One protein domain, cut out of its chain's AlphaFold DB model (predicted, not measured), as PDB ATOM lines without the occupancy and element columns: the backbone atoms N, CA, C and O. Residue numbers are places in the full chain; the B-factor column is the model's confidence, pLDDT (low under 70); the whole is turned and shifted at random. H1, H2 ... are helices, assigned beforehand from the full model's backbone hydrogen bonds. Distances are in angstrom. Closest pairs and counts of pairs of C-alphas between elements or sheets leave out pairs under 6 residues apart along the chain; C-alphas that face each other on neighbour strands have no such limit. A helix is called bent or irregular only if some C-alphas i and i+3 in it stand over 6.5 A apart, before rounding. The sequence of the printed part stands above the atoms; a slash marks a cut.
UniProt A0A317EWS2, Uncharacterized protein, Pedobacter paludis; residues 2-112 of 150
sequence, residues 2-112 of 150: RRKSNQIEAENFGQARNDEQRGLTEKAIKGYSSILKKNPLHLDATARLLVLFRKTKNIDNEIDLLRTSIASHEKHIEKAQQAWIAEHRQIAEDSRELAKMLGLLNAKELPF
ATOM      1  N   ARG A   2       2.634  19.963   5.716       62.50
ATOM      2  CA  ARG A   2       1.623  18.884   5.544       62.50
ATOM      3  C   ARG A   2       2.160  17.449   5.338       62.50
ATOM      4  O   ARG A   2       1.512  16.490   5.723       62.50
ATOM      5  N   ARG A   3       3.356  17.279   4.757       69.06
ATOM      6  CA  ARG A   3       3.961  15.943   4.555       69.06
ATOM      7  C   ARG A   3       4.399  15.281   5.867       69.06
ATOM      8  O   ARG A   3       4.185  14.091   6.043       69.06
ATOM      9  N   LYS A   4       4.952  16.064   6.804       74.50
ATOM     10  CA  LYS A   4       5.424  15.550   8.101       74.50
ATOM     11  C   LYS A   4       4.261  15.116   8.998       74.50
ATOM     12  O   LYS A   4       4.354  14.084   9.645       74.50
ATOM     13  N   SER A   5       3.152  15.863   9.003       78.00
ATOM     14  CA  SER A   5       1.956  15.495   9.775       78.00
ATOM     15  C   SER A   5       1.337  14.182   9.298       78.00
ATOM     16  O   SER A   5       1.004  13.345  10.128       78.00
ATOM     17  N   ASN A   6       1.254  13.976   7.980       81.56
ATOM     18  CA  ASN A   6       0.687  12.753   7.407       81.56
ATOM     19  C   ASN A   6       1.573  11.530   7.684       81.56
ATOM     20  O   ASN A   6       1.068  10.437   7.913       81.56
ATOM     21  N   GLN A   7       2.895  11.714   7.694       86.38
ATOM     22  CA  GLN A   7       3.829  10.647   8.037       86.38
ATOM     23  C   GLN A   7       3.692  10.230   9.508       86.38
ATOM     24  O   GLN A   7       3.541   9.048   9.794       86.38
ATOM     25  N   ILE A   8       3.639  11.199  10.427       88.81
ATOM     26  CA  ILE A   8       3.429  10.937  11.860       88.81
ATOM     27  C   ILE A   8       2.074  10.250  12.094       88.81
ATOM     28  O   ILE A   8       1.949   9.370  12.941       88.81
ATOM     29  N   GLU A   9       1.034  10.643  11.363       89.62
ATOM     30  CA  GLU A   9      -0.278   9.993  11.418       89.62
ATOM     31  C   GLU A   9      -0.209   8.523  10.981       89.62
ATOM     32  O   GLU A   9      -0.696   7.653  11.707       89.62
ATOM     33  N   ALA A  10       0.460   8.232   9.860       90.56
ATOM     34  CA  ALA A  10       0.658   6.871   9.370       90.56
ATOM     35  C   ALA A  10       1.486   6.009  10.341       90.56
ATOM     36  O   ALA A  10       1.149   4.848  10.581       90.56
ATOM     37  N   GLU A  11       2.529   6.578  10.946       92.19
ATOM     38  CA  GLU A  11       3.345   5.913  11.968       92.19
ATOM     39  C   GLU A  11       2.512   5.572  13.213       92.19
ATOM     40  O   GLU A  11       2.512   4.425  13.667       92.19
ATOM     41  N   ASN A  12       1.724   6.530  13.713       92.81
ATOM     42  CA  ASN A  12       0.819   6.308  14.845       92.81
ATOM     43  C   ASN A  12      -0.234   5.236  14.532       92.81
ATOM     44  O   ASN A  12      -0.563   4.415  15.391       92.81
ATOM     45  N   PHE A  13      -0.755   5.217  13.301       94.69
ATOM     46  CA  PHE A  13      -1.688   4.185  12.852       94.69
ATOM     47  C   PHE A  13      -1.030   2.800  12.835       94.69
ATOM     48  O   PHE A  13      -1.606   1.832  13.338       94.69
ATOM     49  N   GLY A  14       0.197   2.705  12.316       95.06
ATOM     50  CA  GLY A  14       0.989   1.477  12.336       95.06
ATOM     51  C   GLY A  14       1.240   0.968  13.758       95.06
ATOM     52  O   GLY A  14       1.065  -0.219  14.031       95.06
ATOM     53  N   GLN A  15       1.565   1.865  14.690       94.25
ATOM     54  CA  GLN A  15       1.758   1.513  16.096       94.25
ATOM     55  C   GLN A  15       0.471   0.984  16.744       94.25
ATOM     56  O   GLN A  15       0.497  -0.078  17.366       94.25
ATOM     57  N   ALA A  16      -0.663   1.667  16.555       94.19
ATOM     58  CA  ALA A  16      -1.955   1.220  17.081       94.19
ATOM     59  C   ALA A  16      -2.355  -0.164  16.533       94.19
ATOM     60  O   ALA A  16      -2.894  -0.999  17.263       94.19
ATOM     61  N   ARG A  17      -2.025  -0.438  15.265       94.94
ATOM     62  CA  ARG A  17      -2.238  -1.743  14.635       94.94
ATOM     63  C   ARG A  17      -1.342  -2.835  15.219       94.94
ATOM     64  O   ARG A  17      -1.808  -3.954  15.420       94.94
ATOM     65  N   ASN A  18      -0.085  -2.524  15.522       95.88
ATOM     66  CA  ASN A  18       0.817  -3.464  16.192       95.88
ATOM     67  C   ASN A  18       0.320  -3.800  17.604       95.88
ATOM     68  O   ASN A  18       0.343  -4.963  18.005       95.88
ATOM     69  N   ASP A  19      -0.177  -2.809  18.345       94.44
ATOM     70  CA  ASP A  19      -0.783  -3.032  19.661       94.44
ATOM     71  C   ASP A  19      -2.051  -3.897  19.564       94.44
ATOM     72  O   ASP A  19      -2.241  -4.800  20.381       94.44
ATOM     73  N   GLU A  20      -2.882  -3.693  18.534       93.31
ATOM     74  CA  GLU A  20      -4.039  -4.552  18.248       93.31
ATOM     75  C   GLU A  20      -3.613  -6.006  17.996       93.31
ATOM     76  O   GLU A  20      -4.191  -6.925  18.576       93.31
ATOM     77  N   GLN A  21      -2.585  -6.226  17.171       93.88
ATOM     78  CA  GLN A  21      -2.065  -7.566  16.868       93.88
ATOM     79  C   GLN A  21      -1.473  -8.263  18.096       93.88
ATOM     80  O   GLN A  21      -1.598  -9.476  18.235       93.88
ATOM     81  N   ARG A  22      -0.881  -7.497  19.015       94.44
ATOM     82  CA  ARG A  22      -0.363  -7.992  20.300       94.44
ATOM     83  C   ARG A  22      -1.462  -8.279  21.331       94.44
ATOM     84  O   ARG A  22      -1.150  -8.651  22.457       94.44
ATOM     85  N   GLY A  23      -2.735  -8.070  20.987       92.00
ATOM     86  CA  GLY A  23      -3.868  -8.254  21.898       92.00
ATOM     87  C   GLY A  23      -4.029  -7.134  22.930       92.00
ATOM     88  O   GLY A  23      -4.905  -7.215  23.794       92.00
ATOM     89  N   LEU A  24      -3.242  -6.056  22.832       94.31
ATOM     90  CA  LEU A  24      -3.268  -4.902  23.734       94.31
ATOM     91  C   LEU A  24      -4.444  -3.980  23.379       94.31
ATOM     92  O   LEU A  24      -4.274  -2.832  22.971       94.31
ATOM     93  N   THR A  25      -5.659  -4.504  23.544       92.06
ATOM     94  CA  THR A  25      -6.915  -3.902  23.070       92.06
ATOM     95  C   THR A  25      -7.107  -2.469  23.573       92.06
ATOM     96  O   THR A  25      -7.449  -1.585  22.794       92.06
ATOM     97  N   GLU A  26      -6.831  -2.196  24.850       92.50
ATOM     98  CA  GLU A  26      -6.971  -0.843  25.405       92.50
ATOM     99  C   GLU A  26      -5.962   0.153  24.826       92.50
ATOM    100  O   GLU A  26      -6.305   1.312  24.578       92.50
ATOM    101  N   LYS A  27      -4.718  -0.289  24.589       93.62
ATOM    102  CA  LYS A  27      -3.682   0.550  23.973       93.62
ATOM    103  C   LYS A  27      -4.027   0.847  22.519       93.62
ATOM    104  O   LYS A  27      -3.965   2.005  22.121       93.62
ATOM    105  N   ALA A  28      -4.504  -0.154  21.778       94.06
ATOM    106  CA  ALA A  28      -4.987   0.025  20.413       94.06
ATOM    107  C   ALA A  28      -6.152   1.029  20.350       94.06
ATOM    108  O   ALA A  28      -6.118   1.961  19.547       94.06
ATOM    109  N   ILE A  29      -7.143   0.909  21.247       94.62
ATOM    110  CA  ILE A  29      -8.262   1.862  21.337       94.62
ATOM    111  C   ILE A  29      -7.746   3.282  21.594       94.62
ATOM    112  O   ILE A  29      -8.150   4.215  20.898       94.62
ATOM    113  N   LYS A  30      -6.835   3.468  22.557       94.81
ATOM    114  CA  LYS A  30      -6.227   4.781  22.834       94.81
ATOM    115  C   LYS A  30      -5.464   5.326  21.623       94.81
ATOM    116  O   LYS A  30      -5.636   6.498  21.289       94.81
ATOM    117  N   GLY A  31      -4.681   4.481  20.952       94.75
ATOM    118  CA  GLY A  31      -3.912   4.825  19.758       94.75
ATOM    119  C   GLY A  31      -4.806   5.343  18.637       94.75
ATOM    120  O   GLY A  31      -4.681   6.501  18.236       94.75
ATOM    121  N   TYR A  32      -5.788   4.548  18.212       95.69
ATOM    122  CA  TYR A  32      -6.726   4.964  17.169       95.69
ATOM    123  C   TYR A  32      -7.567   6.184  17.579       95.69
ATOM    124  O   TYR A  32      -7.801   7.072  16.761       95.69
ATOM    125  N   SER A  33      -7.963   6.298  18.851       93.81
ATOM    126  CA  SER A  33      -8.707   7.473  19.334       93.81
ATOM    127  C   SER A  33      -7.871   8.752  19.260       93.81
ATOM    128  O   SER A  33      -8.392   9.819  18.943       93.81
ATOM    129  N   SER A  34      -6.565   8.671  19.536       94.12
ATOM    130  CA  SER A  34      -5.656   9.821  19.435       94.12
ATOM    131  C   SER A  34      -5.497  10.319  17.995       94.12
ATOM    132  O   SER A  34      -5.391  11.527  17.774       94.12
ATOM    133  N   ILE A  35      -5.554   9.402  17.024       94.12
ATOM    134  CA  ILE A  35      -5.548   9.718  15.595       94.12
ATOM    135  C   ILE A  35      -6.825  10.478  15.243       94.12
ATOM    136  O   ILE A  35      -6.735  11.574  14.700       94.12
ATOM    137  N   LEU A  36      -7.995   9.978  15.654       93.69
ATOM    138  CA  LEU A  36      -9.273  10.643  15.380       93.69
ATOM    139  C   LEU A  36      -9.410  12.024  16.027       93.69
ATOM    140  O   LEU A  36     -10.072  12.894  15.471       93.69
ATOM    141  N   LYS A  37      -8.752  12.274  17.166       91.88
ATOM    142  CA  LYS A  37      -8.698  13.625  17.755       91.88
ATOM    143  C   LYS A  37      -7.983  14.632  16.853       91.88
ATOM    144  O   LYS A  37      -8.341  15.806  16.862       91.88
ATOM    145  N   LYS A  38      -6.959  14.195  16.113       91.56
ATOM    146  CA  LYS A  38      -6.195  15.047  15.187       91.56
ATOM    147  C   LYS A  38      -6.836  15.088  13.801       91.56
ATOM    148  O   LYS A  38      -6.876  16.146  13.183       91.56
ATOM    149  N   ASN A  39      -7.344  13.949  13.340       90.75
ATOM    150  CA  ASN A  39      -8.015  13.788  12.061       90.75
ATOM    151  C   ASN A  39      -9.345  13.027  12.236       90.75
ATOM    152  O   ASN A  39      -9.381  11.800  12.105       90.75
ATOM    153  N   PRO A  40     -10.458  13.743  12.477       91.31
ATOM    154  CA  PRO A  40     -11.784  13.135  12.611       91.31
ATOM    155  C   PRO A  40     -12.300  12.434  11.342       91.31
ATOM    156  O   PRO A  40     -13.306  11.729  11.397       91.31
ATOM    157  N   LEU A  41     -11.637  12.637  10.196       91.69
ATOM    158  CA  LEU A  41     -12.008  12.080   8.891       91.69
ATOM    159  C   LEU A  41     -11.202  10.822   8.533       91.69
ATOM    160  O   LEU A  41     -11.306  10.312   7.418       91.69
ATOM    161  N   HIS A  42     -10.375  10.308   9.451       93.38
ATOM    162  CA  HIS A  42      -9.574   9.118   9.186       93.38
ATOM    163  C   HIS A  42     -10.440   7.848   9.192       93.38
ATOM    164  O   HIS A  42     -10.643   7.203  10.223       93.38
ATOM    165  N   LEU A  43     -10.880   7.436   8.000       91.62
ATOM    166  CA  LEU A  43     -11.781   6.295   7.802       91.62
ATOM    167  C   LEU A  43     -11.250   4.986   8.401       91.62
ATOM    168  O   LEU A  43     -11.991   4.300   9.108       91.62
ATOM    169  N   ASP A  44      -9.974   4.650   8.178       93.12
ATOM    170  CA  ASP A  44      -9.425   3.386   8.691       93.12
ATOM    171  C   ASP A  44      -9.350   3.346  10.220       93.12
ATOM    172  O   ASP A  44      -9.648   2.311  10.817       93.12
ATOM    173  N   ALA A  45      -8.990   4.457  10.873       94.12
ATOM    174  CA  ALA A  45      -8.945   4.534  12.331       94.12
ATOM    175  C   ALA A  45     -10.348   4.360  12.933       94.12
ATOM    176  O   ALA A  45     -10.519   3.579  13.874       94.12
ATOM    177  N   THR A  46     -11.370   4.992  12.342       95.06
ATOM    178  CA  THR A  46     -12.768   4.780  12.739       95.06
ATOM    179  C   THR A  46     -13.195   3.331  12.517       95.06
ATOM    180  O   THR A  46     -13.753   2.709  13.420       95.06
ATOM    181  N   ALA A  47     -12.890   2.747  11.354       94.06
ATOM    182  CA  ALA A  47     -13.236   1.361  11.046       94.06
ATOM    183  C   ALA A  47     -12.602   0.372  12.040       94.06
ATOM    184  O   ALA A  47     -13.275  -0.548  12.513       94.06
ATOM    185  N   ARG A  48     -11.330   0.575  12.404       95.06
ATOM    186  CA  ARG A  48     -10.631  -0.266  13.387       95.06
ATOM    187  C   ARG A  48     -11.215  -0.118  14.786       95.06
ATOM    188  O   ARG A  48     -11.475  -1.135  15.429       95.06
ATOM    189  N   LEU A  49     -11.515   1.100  15.237       95.00
ATOM    190  CA  LEU A  49     -12.186   1.301  16.526       95.00
ATOM    191  C   LEU A  49     -13.560   0.636  16.587       95.00
ATOM    192  O   LEU A  49     -13.873   0.001  17.592       95.00
ATOM    193  N   LEU A  50     -14.349   0.705  15.512       94.56
ATOM    194  CA  LEU A  50     -15.633   0.006  15.443       94.56
ATOM    195  C   LEU A  50     -15.458  -1.508  15.612       94.56
ATOM    196  O   LEU A  50     -16.224  -2.142  16.335       94.56
ATOM    197  N   VAL A  51     -14.436  -2.107  14.993       94.25
ATOM    198  CA  VAL A  51     -14.122  -3.533  15.192       94.25
ATOM    199  C   VAL A  51     -13.760  -3.820  16.651       94.25
ATOM    200  O   VAL A  51     -14.258  -4.795  17.218       94.25
ATOM    201  N   LEU A  52     -12.931  -2.981  17.276       94.25
ATOM    202  CA  LEU A  52     -12.512  -3.163  18.668       94.25
ATOM    203  C   LEU A  52     -13.682  -3.030  19.649       94.25
ATOM    204  O   LEU A  52     -13.852  -3.907  20.495       94.25
ATOM    205  N   PHE A  53     -14.540  -2.017  19.503       94.00
ATOM    206  CA  PHE A  53     -15.729  -1.856  20.349       94.00
ATOM    207  C   PHE A  53     -16.734  -2.993  20.183       94.00
ATOM    208  O   PHE A  53     -17.334  -3.444  21.160       94.00
ATOM    209  N   ARG A  54     -16.853  -3.549  18.973       91.88
ATOM    210  CA  ARG A  54     -17.666  -4.749  18.741       91.88
ATOM    211  C   ARG A  54     -17.099  -5.976  19.450       91.88
ATOM    212  O   ARG A  54     -17.874  -6.742  20.021       91.88
ATOM    213  N   LYS A  55     -15.774  -6.162  19.440       91.50
ATOM    214  CA  LYS A  55     -15.103  -7.268  20.150       91.50
ATOM    215  C   LYS A  55     -15.267  -7.152  21.665       91.50
ATOM    216  O   LYS A  55     -15.569  -8.146  22.317       91.50
ATOM    217  N   THR A  56     -15.135  -5.946  22.216       90.88
ATOM    218  CA  THR A  56     -15.292  -5.687  23.659       90.88
ATOM    219  C   THR A  56     -16.749  -5.529  24.100       90.88
ATOM    220  O   THR A  56     -17.011  -5.379  25.290       90.88
ATOM    221  N   LYS A  57     -17.708  -5.591  23.161       90.12
ATOM    222  CA  LYS A  57     -19.151  -5.384  23.380       90.12
ATOM    223  C   LYS A  57     -19.479  -4.042  24.048       90.12
ATOM    224  O   LYS A  57     -20.504  -3.920  24.719       90.12
ATOM    225  N   ASN A  58     -18.639  -3.033  23.842       89.62
ATOM    226  CA  ASN A  58     -18.845  -1.704  24.396       89.62
ATOM    227  C   ASN A  58     -19.779  -0.892  23.485       89.62
ATOM    228  O   ASN A  58     -19.336  -0.159  22.604       89.62
ATOM    229  N   ILE A  59     -21.085  -1.096  23.673       90.75
ATOM    230  CA  ILE A  59     -22.136  -0.507  22.832       90.75
ATOM    231  C   ILE A  59     -22.177   1.017  22.974       90.75
ATOM    232  O   ILE A  59     -22.358   1.702  21.971       90.75
ATOM    233  N   ASP A  60     -22.002   1.541  24.187       90.69
ATOM    234  CA  ASP A  60     -22.086   2.983  24.434       90.69
ATOM    235  C   ASP A  60     -20.959   3.724  23.693       90.69
ATOM    236  O   ASP A  60     -21.230   4.639  22.916       90.69
ATOM    237  N   ASN A  61     -19.716   3.236  23.789       92.06
ATOM    238  CA  ASN A  61     -18.595   3.819  23.043       92.06
ATOM    239  C   ASN A  61     -18.727   3.637  21.518       92.06
ATOM    240  O   ASN A  61     -18.273   4.493  20.759       92.06
ATOM    241  N   GLU A  62     -19.337   2.540  21.046       93.50
ATOM    242  CA  GLU A  62     -19.626   2.338  19.616       93.50
ATOM    243  C   GLU A  62     -20.613   3.400  19.097       93.50
ATOM    244  O   GLU A  62     -20.393   3.970  18.027       93.50
ATOM    245  N   ILE A  63     -21.666   3.698  19.866       94.38
ATOM    246  CA  ILE A  63     -22.660   4.733  19.544       94.38
ATOM    247  C   ILE A  63     -22.004   6.116  19.499       94.38
ATOM    248  O   ILE A  63     -22.173   6.841  18.515       94.38
ATOM    249  N   ASP A  64     -21.228   6.471  20.523       94.25
ATOM    250  CA  ASP A  64     -20.591   7.789  20.609       94.25
ATOM    251  C   ASP A  64     -19.578   8.009  19.478       94.25
ATOM    252  O   ASP A  64     -19.545   9.078  18.856       94.25
ATOM    253  N   LEU A  65     -18.799   6.978  19.136       94.69
ATOM    254  CA  LEU A  65     -17.886   7.025  17.996       94.69
ATOM    255  C   LEU A  65     -18.634   7.230  16.674       94.69
ATOM    256  O   LEU A  65     -18.212   8.054  15.861       94.69
ATOM    257  N   LEU A  66     -19.726   6.496  16.441       94.38
ATOM    258  CA  LEU A  66     -20.514   6.631  15.214       94.38
ATOM    259  C   LEU A  66     -21.110   8.033  15.093       94.38
ATOM    260  O   LEU A  66     -20.966   8.655  14.044       94.38
ATOM    261  N   ARG A  67     -21.710   8.564  16.163       94.81
ATOM    262  CA  ARG A  67     -22.298   9.913  16.169       94.81
ATOM    263  C   ARG A  67     -21.266  10.988  15.847       94.81
ATOM    264  O   ARG A  67     -21.475  11.797  14.945       94.81
ATOM    265  N   THR A  68     -20.138  10.973  16.554       94.31
ATOM    266  CA  THR A  68     -19.062  11.961  16.367       94.31
ATOM    267  C   THR A  68     -18.417  11.857  14.986       94.31
ATOM    268  O   THR A  68     -18.162  12.882  14.346       94.31
ATOM    269  N   SER A  69     -18.208  10.635  14.487       93.00
ATOM    270  CA  SER A  69     -17.629  10.400  13.161       93.00
ATOM    271  C   SER A  69     -18.576  10.841  12.046       93.00
ATOM    272  O   SER A  69     -18.142  11.558  11.148       93.00
ATOM    273  N   ILE A  70     -19.863  10.473  12.112       92.88
ATOM    274  CA  ILE A  70     -20.875  10.884  11.126       92.88
ATOM    275  C   ILE A  70     -20.963  12.410  11.076       92.88
ATOM    276  O   ILE A  70     -20.786  12.985  10.004       92.88
ATOM    277  N   ALA A  71     -21.126  13.070  12.226       93.06
ATOM    278  CA  ALA A  71     -21.243  14.526  12.291       93.06
ATOM    279  C   ALA A  71     -20.008  15.243  11.716       93.06
ATOM    280  O   ALA A  71     -20.132  16.249  11.016       93.06
ATOM    281  N   SER A  72     -18.806  14.718  11.977       92.81
ATOM    282  CA  SER A  72     -17.561  15.290  11.448       92.81
ATOM    283  C   SER A  72     -17.478  15.186   9.922       92.81
ATOM    284  O   SER A  72     -17.070  16.147   9.267       92.81
ATOM    285  N   HIS A  73     -17.892  14.052   9.350       92.06
ATOM    286  CA  HIS A  73     -17.900  13.848   7.900       92.06
ATOM    287  C   HIS A  73     -18.979  14.681   7.212       92.06
ATOM    288  O   HIS A  73     -18.690  15.326   6.209       92.06
ATOM    289  N   GLU A  74     -20.193  14.726   7.761       91.06
ATOM    290  CA  GLU A  74     -21.277  15.556   7.225       91.06
ATOM    291  C   GLU A  74     -20.884  17.031   7.205       91.06
ATOM    292  O   GLU A  74     -21.019  17.690   6.178       91.06
ATOM    293  N   LYS A  75     -20.291  17.527   8.297       92.12
ATOM    294  CA  LYS A  75     -19.785  18.901   8.365       92.12
ATOM    295  C   LYS A  75     -18.674  19.164   7.347       92.12
ATOM    296  O   LYS A  75     -18.594  20.261   6.796       92.12
ATOM    297  N   HIS A  76     -17.795  18.190   7.108       91.88
ATOM    298  CA  HIS A  76     -16.745  18.316   6.100       91.88
ATOM    299  C   HIS A  76     -17.318  18.381   4.679       91.88
ATOM    300  O   HIS A  76     -16.913  19.253   3.913       91.88
ATOM    301  N   ILE A  77     -18.281  17.511   4.359       90.75
ATOM    302  CA  ILE A  77     -18.977  17.485   3.066       90.75
ATOM    303  C   ILE A  77     -19.726  18.799   2.844       90.75
ATOM    304  O   ILE A  77     -19.532  19.435   1.815       90.75
ATOM    305  N   GLU A  78     -20.505  19.253   3.828       91.12
ATOM    306  CA  GLU A  78     -21.244  20.520   3.765       91.12
ATOM    307  C   GLU A  78     -20.303  21.699   3.501       91.12
ATOM    308  O   GLU A  78     -20.545  22.507   2.606       91.12
ATOM    309  N   LYS A  79     -19.171  21.762   4.214       92.62
ATOM    310  CA  LYS A  79     -18.167  22.810   3.998       92.62
ATOM    311  C   LYS A  79     -17.550  22.743   2.598       92.62
ATOM    312  O   LYS A  79     -17.325  23.785   1.990       92.62
ATOM    313  N   ALA A  80     -17.250  21.545   2.097       90.62
ATOM    314  CA  ALA A  80     -16.695  21.366   0.758       90.62
ATOM    315  C   ALA A  80     -17.697  21.787  -0.329       90.62
ATOM    316  O   ALA A  80     -17.320  22.482  -1.268       90.62
ATOM    317  N   GLN A  81     -18.975  21.439  -0.166       90.25
ATOM    318  CA  GLN A  81     -20.052  21.852  -1.067       90.25
ATOM    319  C   GLN A  81     -20.231  23.369  -1.074       90.25
ATOM    320  O   GLN A  81     -20.275  23.977  -2.138       90.25
ATOM    321  N   GLN A  82     -20.275  23.999   0.102       91.25
ATOM    322  CA  GLN A  82     -20.377  25.455   0.214       91.25
ATOM    323  C   GLN A  82     -19.178  26.163  -0.424       91.25
ATOM    324  O   GLN A  82     -19.360  27.152  -1.128       91.25
ATOM    325  N   ALA A  83     -17.963  25.648  -0.215       92.88
ATOM    326  CA  ALA A  83     -16.765  26.188  -0.848       92.88
ATOM    327  C   ALA A  83     -16.835  26.074  -2.378       92.88
ATOM    328  O   ALA A  83     -16.539  27.043  -3.072       92.88
ATOM    329  N   TRP A  84     -17.291  24.930  -2.897       92.62
ATOM    330  CA  TRP A  84     -17.461  24.732  -4.335       92.62
ATOM    331  C   TRP A  84     -18.507  25.681  -4.929       92.62
ATOM    332  O   TRP A  84     -18.238  26.302  -5.953       92.62
ATOM    333  N   ILE A  85     -19.659  25.851  -4.267       90.88
ATOM    334  CA  ILE A  85     -20.714  26.790  -4.690       90.88
ATOM    335  C   ILE A  85     -20.186  28.227  -4.698       90.88
ATOM    336  O   ILE A  85     -20.474  28.980  -5.623       90.88
ATOM    337  N   ALA A  86     -19.402  28.612  -3.688       91.88
ATOM    338  CA  ALA A  86     -18.815  29.946  -3.620       91.88
ATOM    339  C   ALA A  86     -17.817  30.203  -4.763       91.88
ATOM    340  O   ALA A  86     -17.776  31.309  -5.298       91.88
ATOM    341  N   GLU A  87     -17.041  29.189  -5.152       94.25
ATOM    342  CA  GLU A  87     -16.086  29.264  -6.264       94.25
ATOM    343  C   GLU A  87     -16.776  29.212  -7.642       94.25
ATOM    344  O   GLU A  87     -16.346  29.886  -8.574       94.25
ATOM    345  N   HIS A  88     -17.885  28.475  -7.763       92.62
ATOM    346  CA  HIS A  88     -18.607  28.223  -9.018       92.62
ATOM    347  C   HIS A  88     -20.007  28.845  -9.011       92.62
ATOM    348  O   HIS A  88     -20.978  28.231  -9.460       92.62
ATOM    349  N   ARG A  89     -20.118  30.072  -8.493       91.56
ATOM    350  CA  ARG A  89     -21.404  30.716  -8.198       91.56
ATOM    351  C   ARG A  89     -22.370  30.740  -9.381       91.56
ATOM    352  O   ARG A  89     -23.517  30.350  -9.214       91.56
ATOM    353  N   GLN A  90     -21.897  31.138 -10.563       92.12
ATOM    354  CA  GLN A  90     -22.739  31.230 -11.761       92.12
ATOM    355  C   GLN A  90     -23.335  29.865 -12.139       92.12
ATOM    356  O   GLN A  90     -24.539  29.731 -12.298       92.12
ATOM    357  N   ILE A  91     -22.498  28.823 -12.181       91.19
ATOM    358  CA  ILE A  91     -22.929  27.453 -12.498       91.19
ATOM    359  C   ILE A  91     -23.916  26.943 -11.442       91.19
ATOM    360  O   ILE A  91     -24.903  26.284 -11.776       91.19
ATOM    361  N   ALA A  92     -23.657  27.234 -10.165       89.38
ATOM    362  CA  ALA A  92     -24.530  26.842  -9.068       89.38
ATOM    363  C   ALA A  92     -25.894  27.546  -9.131       89.38
ATOM    364  O   ALA A  92     -26.901  26.908  -8.847       89.38
ATOM    365  N   GLU A  93     -25.942  28.825  -9.515       90.06
ATOM    366  CA  GLU A  93     -27.187  29.579  -9.697       90.06
ATOM    367  C   GLU A  93     -27.973  29.065 -10.916       90.06
ATOM    368  O   GLU A  93     -29.146  28.715 -10.774       90.06
ATOM    369  N   ASP A  94     -27.318  28.900 -12.067       92.56
ATOM    370  CA  ASP A  94     -27.956  28.475 -13.322       92.56
ATOM    371  C   ASP A  94     -28.544  27.055 -13.239       92.56
ATOM    372  O   ASP A  94     -29.596  26.761 -13.809       92.56
ATOM    373  N   SER A  95     -27.888  26.152 -12.503       90.12
ATOM    374  CA  SER A  95     -28.334  24.759 -12.348       90.12
ATOM    375  C   SER A  95     -29.288  24.527 -11.168       90.12
ATOM    376  O   SER A  95     -29.838  23.430 -11.035       90.12
ATOM    377  N   ARG A  96     -29.529  25.538 -10.322       90.00
ATOM    378  CA  ARG A  96     -30.270  25.400  -9.058       90.00
ATOM    379  C   ARG A  96     -31.716  24.963  -9.240       90.00
ATOM    380  O   ARG A  96     -32.155  24.025  -8.577       90.00
ATOM    381  N   GLU A  97     -32.458  25.640 -10.111       89.94
ATOM    382  CA  GLU A  97     -33.884  25.353 -10.318       89.94
ATOM    383  C   GLU A  97     -34.084  23.955 -10.903       89.94
ATOM    384  O   GLU A  97     -34.941  23.200 -10.442       89.94
ATOM    385  N   LEU A  98     -33.218  23.554 -11.838       92.06
ATOM    386  CA  LEU A  98     -33.215  22.196 -12.371       92.06
ATOM    387  C   LEU A  98     -32.915  21.167 -11.272       92.06
ATOM    388  O   LEU A  98     -33.649  20.190 -11.121       92.06
ATOM    389  N   ALA A  99     -31.875  21.393 -10.467       91.12
ATOM    390  CA  ALA A  99     -31.524  20.504  -9.363       91.12
ATOM    391  C   ALA A  99     -32.660  20.385  -8.330       91.12
ATOM    392  O   ALA A  99     -32.914  19.295  -7.812       91.12
ATOM    393  N   LYS A 100     -33.380  21.481  -8.066       90.62
ATOM    394  CA  LYS A 100     -34.552  21.513  -7.186       90.62
ATOM    395  C   LYS A 100     -35.708  20.687  -7.749       90.62
ATOM    396  O   LYS A 100     -36.271  19.877  -7.017       90.62
ATOM    397  N   MET A 101     -36.034  20.845  -9.035       90.94
ATOM    398  CA  MET A 101     -37.083  20.059  -9.702       90.94
ATOM    399  C   MET A 101     -36.766  18.559  -9.715       90.94
ATOM    400  O   MET A 101     -37.663  17.740  -9.538       90.94
ATOM    401  N   LEU A 102     -35.492  18.200  -9.878       90.38
ATOM    402  CA  LEU A 102     -35.029  16.810  -9.870       90.38
ATOM    403  C   LEU A 102     -34.899  16.213  -8.458       90.38
ATOM    404  O   LEU A 102     -34.527  15.049  -8.324       90.38
ATOM    405  N   GLY A 103     -35.165  16.987  -7.400       88.75
ATOM    406  CA  GLY A 103     -35.002  16.527  -6.019       88.75
ATOM    407  C   GLY A 103     -33.547  16.228  -5.640       88.75
ATOM    408  O   GLY A 103     -33.294  15.473  -4.706       88.75
ATOM    409  N   LEU A 104     -32.582  16.812  -6.359       88.50
ATOM    410  CA  LEU A 104     -31.147  16.632  -6.125       88.50
ATOM    411  C   LEU A 104     -30.607  17.551  -5.028       88.50
ATOM    412  O   LEU A 104     -29.423  17.483  -4.706       88.50
ATOM    413  N   LEU A 105     -31.444  18.420  -4.462       87.94
ATOM    414  CA  LEU A 105     -31.090  19.300  -3.354       87.94
ATOM    415  C   LEU A 105     -31.696  18.783  -2.049       87.94
ATOM    416  O   LEU A 105     -32.837  18.326  -2.003       87.94
ATOM    417  N   ASN A 106     -30.928  18.878  -0.968       85.69
ATOM    418  CA  ASN A 106     -31.411  18.597   0.377       85.69
ATOM    419  C   ASN A 106     -32.191  19.797   0.955       85.69
ATOM    420  O   ASN A 106     -32.286  20.860   0.345       85.69
ATOM    421  N   ALA A 107     -32.714  19.655   2.178       82.19
ATOM    422  CA  ALA A 107     -33.457  20.722   2.861       82.19
ATOM    423  C   ALA A 107     -32.647  22.014   3.103       82.19
ATOM    424  O   ALA A 107     -33.232  23.059   3.364       82.19
ATOM    425  N   LYS A 108     -31.311  21.950   3.025       82.12
ATOM    426  CA  LYS A 108     -30.406  23.105   3.122       82.12
ATOM    427  C   LYS A 108     -30.043  23.690   1.749       82.12
ATOM    428  O   LYS A 108     -29.106  24.474   1.666       82.12
ATOM    429  N   GLU A 109     -30.732  23.272   0.686       83.25
ATOM    430  CA  GLU A 109     -30.472  23.669  -0.705       83.25
ATOM    431  C   GLU A 109     -29.066  23.303  -1.208       83.25
ATOM    432  O   GLU A 109     -28.566  23.875  -2.175       83.25
ATOM    433  N   LEU A 110     -28.424  22.326  -0.566       85.44
ATOM    434  CA  LEU A 110     -27.138  21.789  -0.993       85.44
ATOM    435  C   LEU A 110     -27.346  20.506  -1.800       85.44
ATOM    436  O   LEU A 110     -28.293  19.764  -1.515       85.44
ATOM    437  N   PRO A 111     -26.447  20.192  -2.750       83.81
ATOM    438  CA  PRO A 111     -26.500  18.935  -3.484       83.81
ATOM    439  C   PRO A 111     -26.576  17.728  -2.544       83.81
ATOM    440  O   PRO A 111     -25.808  17.600  -1.584       83.81
ATOM    441  N   PHE A 112     -27.509  16.828  -2.823       77.69
ATOM    442  CA  PHE A 112     -27.632  15.561  -2.134       77.69
ATOM    443  C   PHE A 112     -26.399  14.707  -2.436       77.69
ATOM    444  O   PHE A 112     -26.046  14.481  -3.591       77.69
TER     445      PHE A 112
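Overview. This is residues 2 to 112 of the 150 residues of an uncharacterized protein of Pedobacter paludis (UniProt A0A317EWS2). Four helices, H1 to H4, make a zigzag, each folding back beside the one before, and H4, the longest, runs on well past its meeting with H3 to a small, loosely joined end piece. This end piece is H5, set at a corner to H4, with residues 102 to 112 curling back after it; residues 86 to 91, at the corner, stick out. The printed part has 111 residues, with five named helices in the order H1, H2, H3, H4, H5 and no named strand, and its class is all helix. The whole is loose, with a radius of gyration of the C-alphas of 18.8 A, and flat in outline, spanning 57 by 35 by 16 A.

Along the chain. The printed part opens with H1, residues 2 to 21, 29.0 A from first to last C-alpha, with C-alpha 2 at (1.623, 18.884, 5.544). H2 is residues 25 to 38, 20.5 A long, and H3 is residues 43 to 56, 20.2 A long. H4, residues 59 to 87, is 42.1 A long and begins with C-alpha 59 at (-22.136, -0.507, 22.832). H5, residues 89 to 101, is 19.0 A long and ends with C-alpha 101 at (-37.083, 20.059, -9.702). H5 is irregular: its C-alphas 94 and 97 are 7.3 A apart.

Arrangement. H1 and H2 touch and form a helical hairpin, running opposite ways at a shallow tilt of 17 degrees; their closest C-alphas, of Ala 16 and Ala 28, are 4.7 A apart. H2 and H3 form the next hairpin and touch, with opposite ways at a shallow tilt of 31 degrees and the closest C-alphas, of Tyr 32 and Ala 45, 5.3 A apart. H1 and H3 are close but not clearly touching, their closest C-alphas, of Phe 13 and Ala 45, being 7.3 A apart. H3 and H4 form a third hairpin, at a shallow tilt of 14 degrees, and H4 touches H3 with residues 59 to 69 alone; the closest C-alphas are those of Phe 53 and Glu 62, 5.8 A apart. H4 is apart from H1 and from H2. H5 is close to H4 but not clearly touching it, at a steep tilt of 60 degrees, with the closest C-alphas, of Ile 85 and Ala 92, 5.8 A apart. In H1, H3 and H4 every O i to N i+4 pair is within hydrogen-bond range; in H2 9 of 10 are, and in H5 7 of 9.

Size, cuts and confidence. The two C-alphas farthest apart, of Arg 22 and Asp 94, are 56.8 A from each other. The printed part has no cut, and the links between its helices are tight. The mean pLDDT of the printed part is 91.0, with residues 2 to 3 under 70.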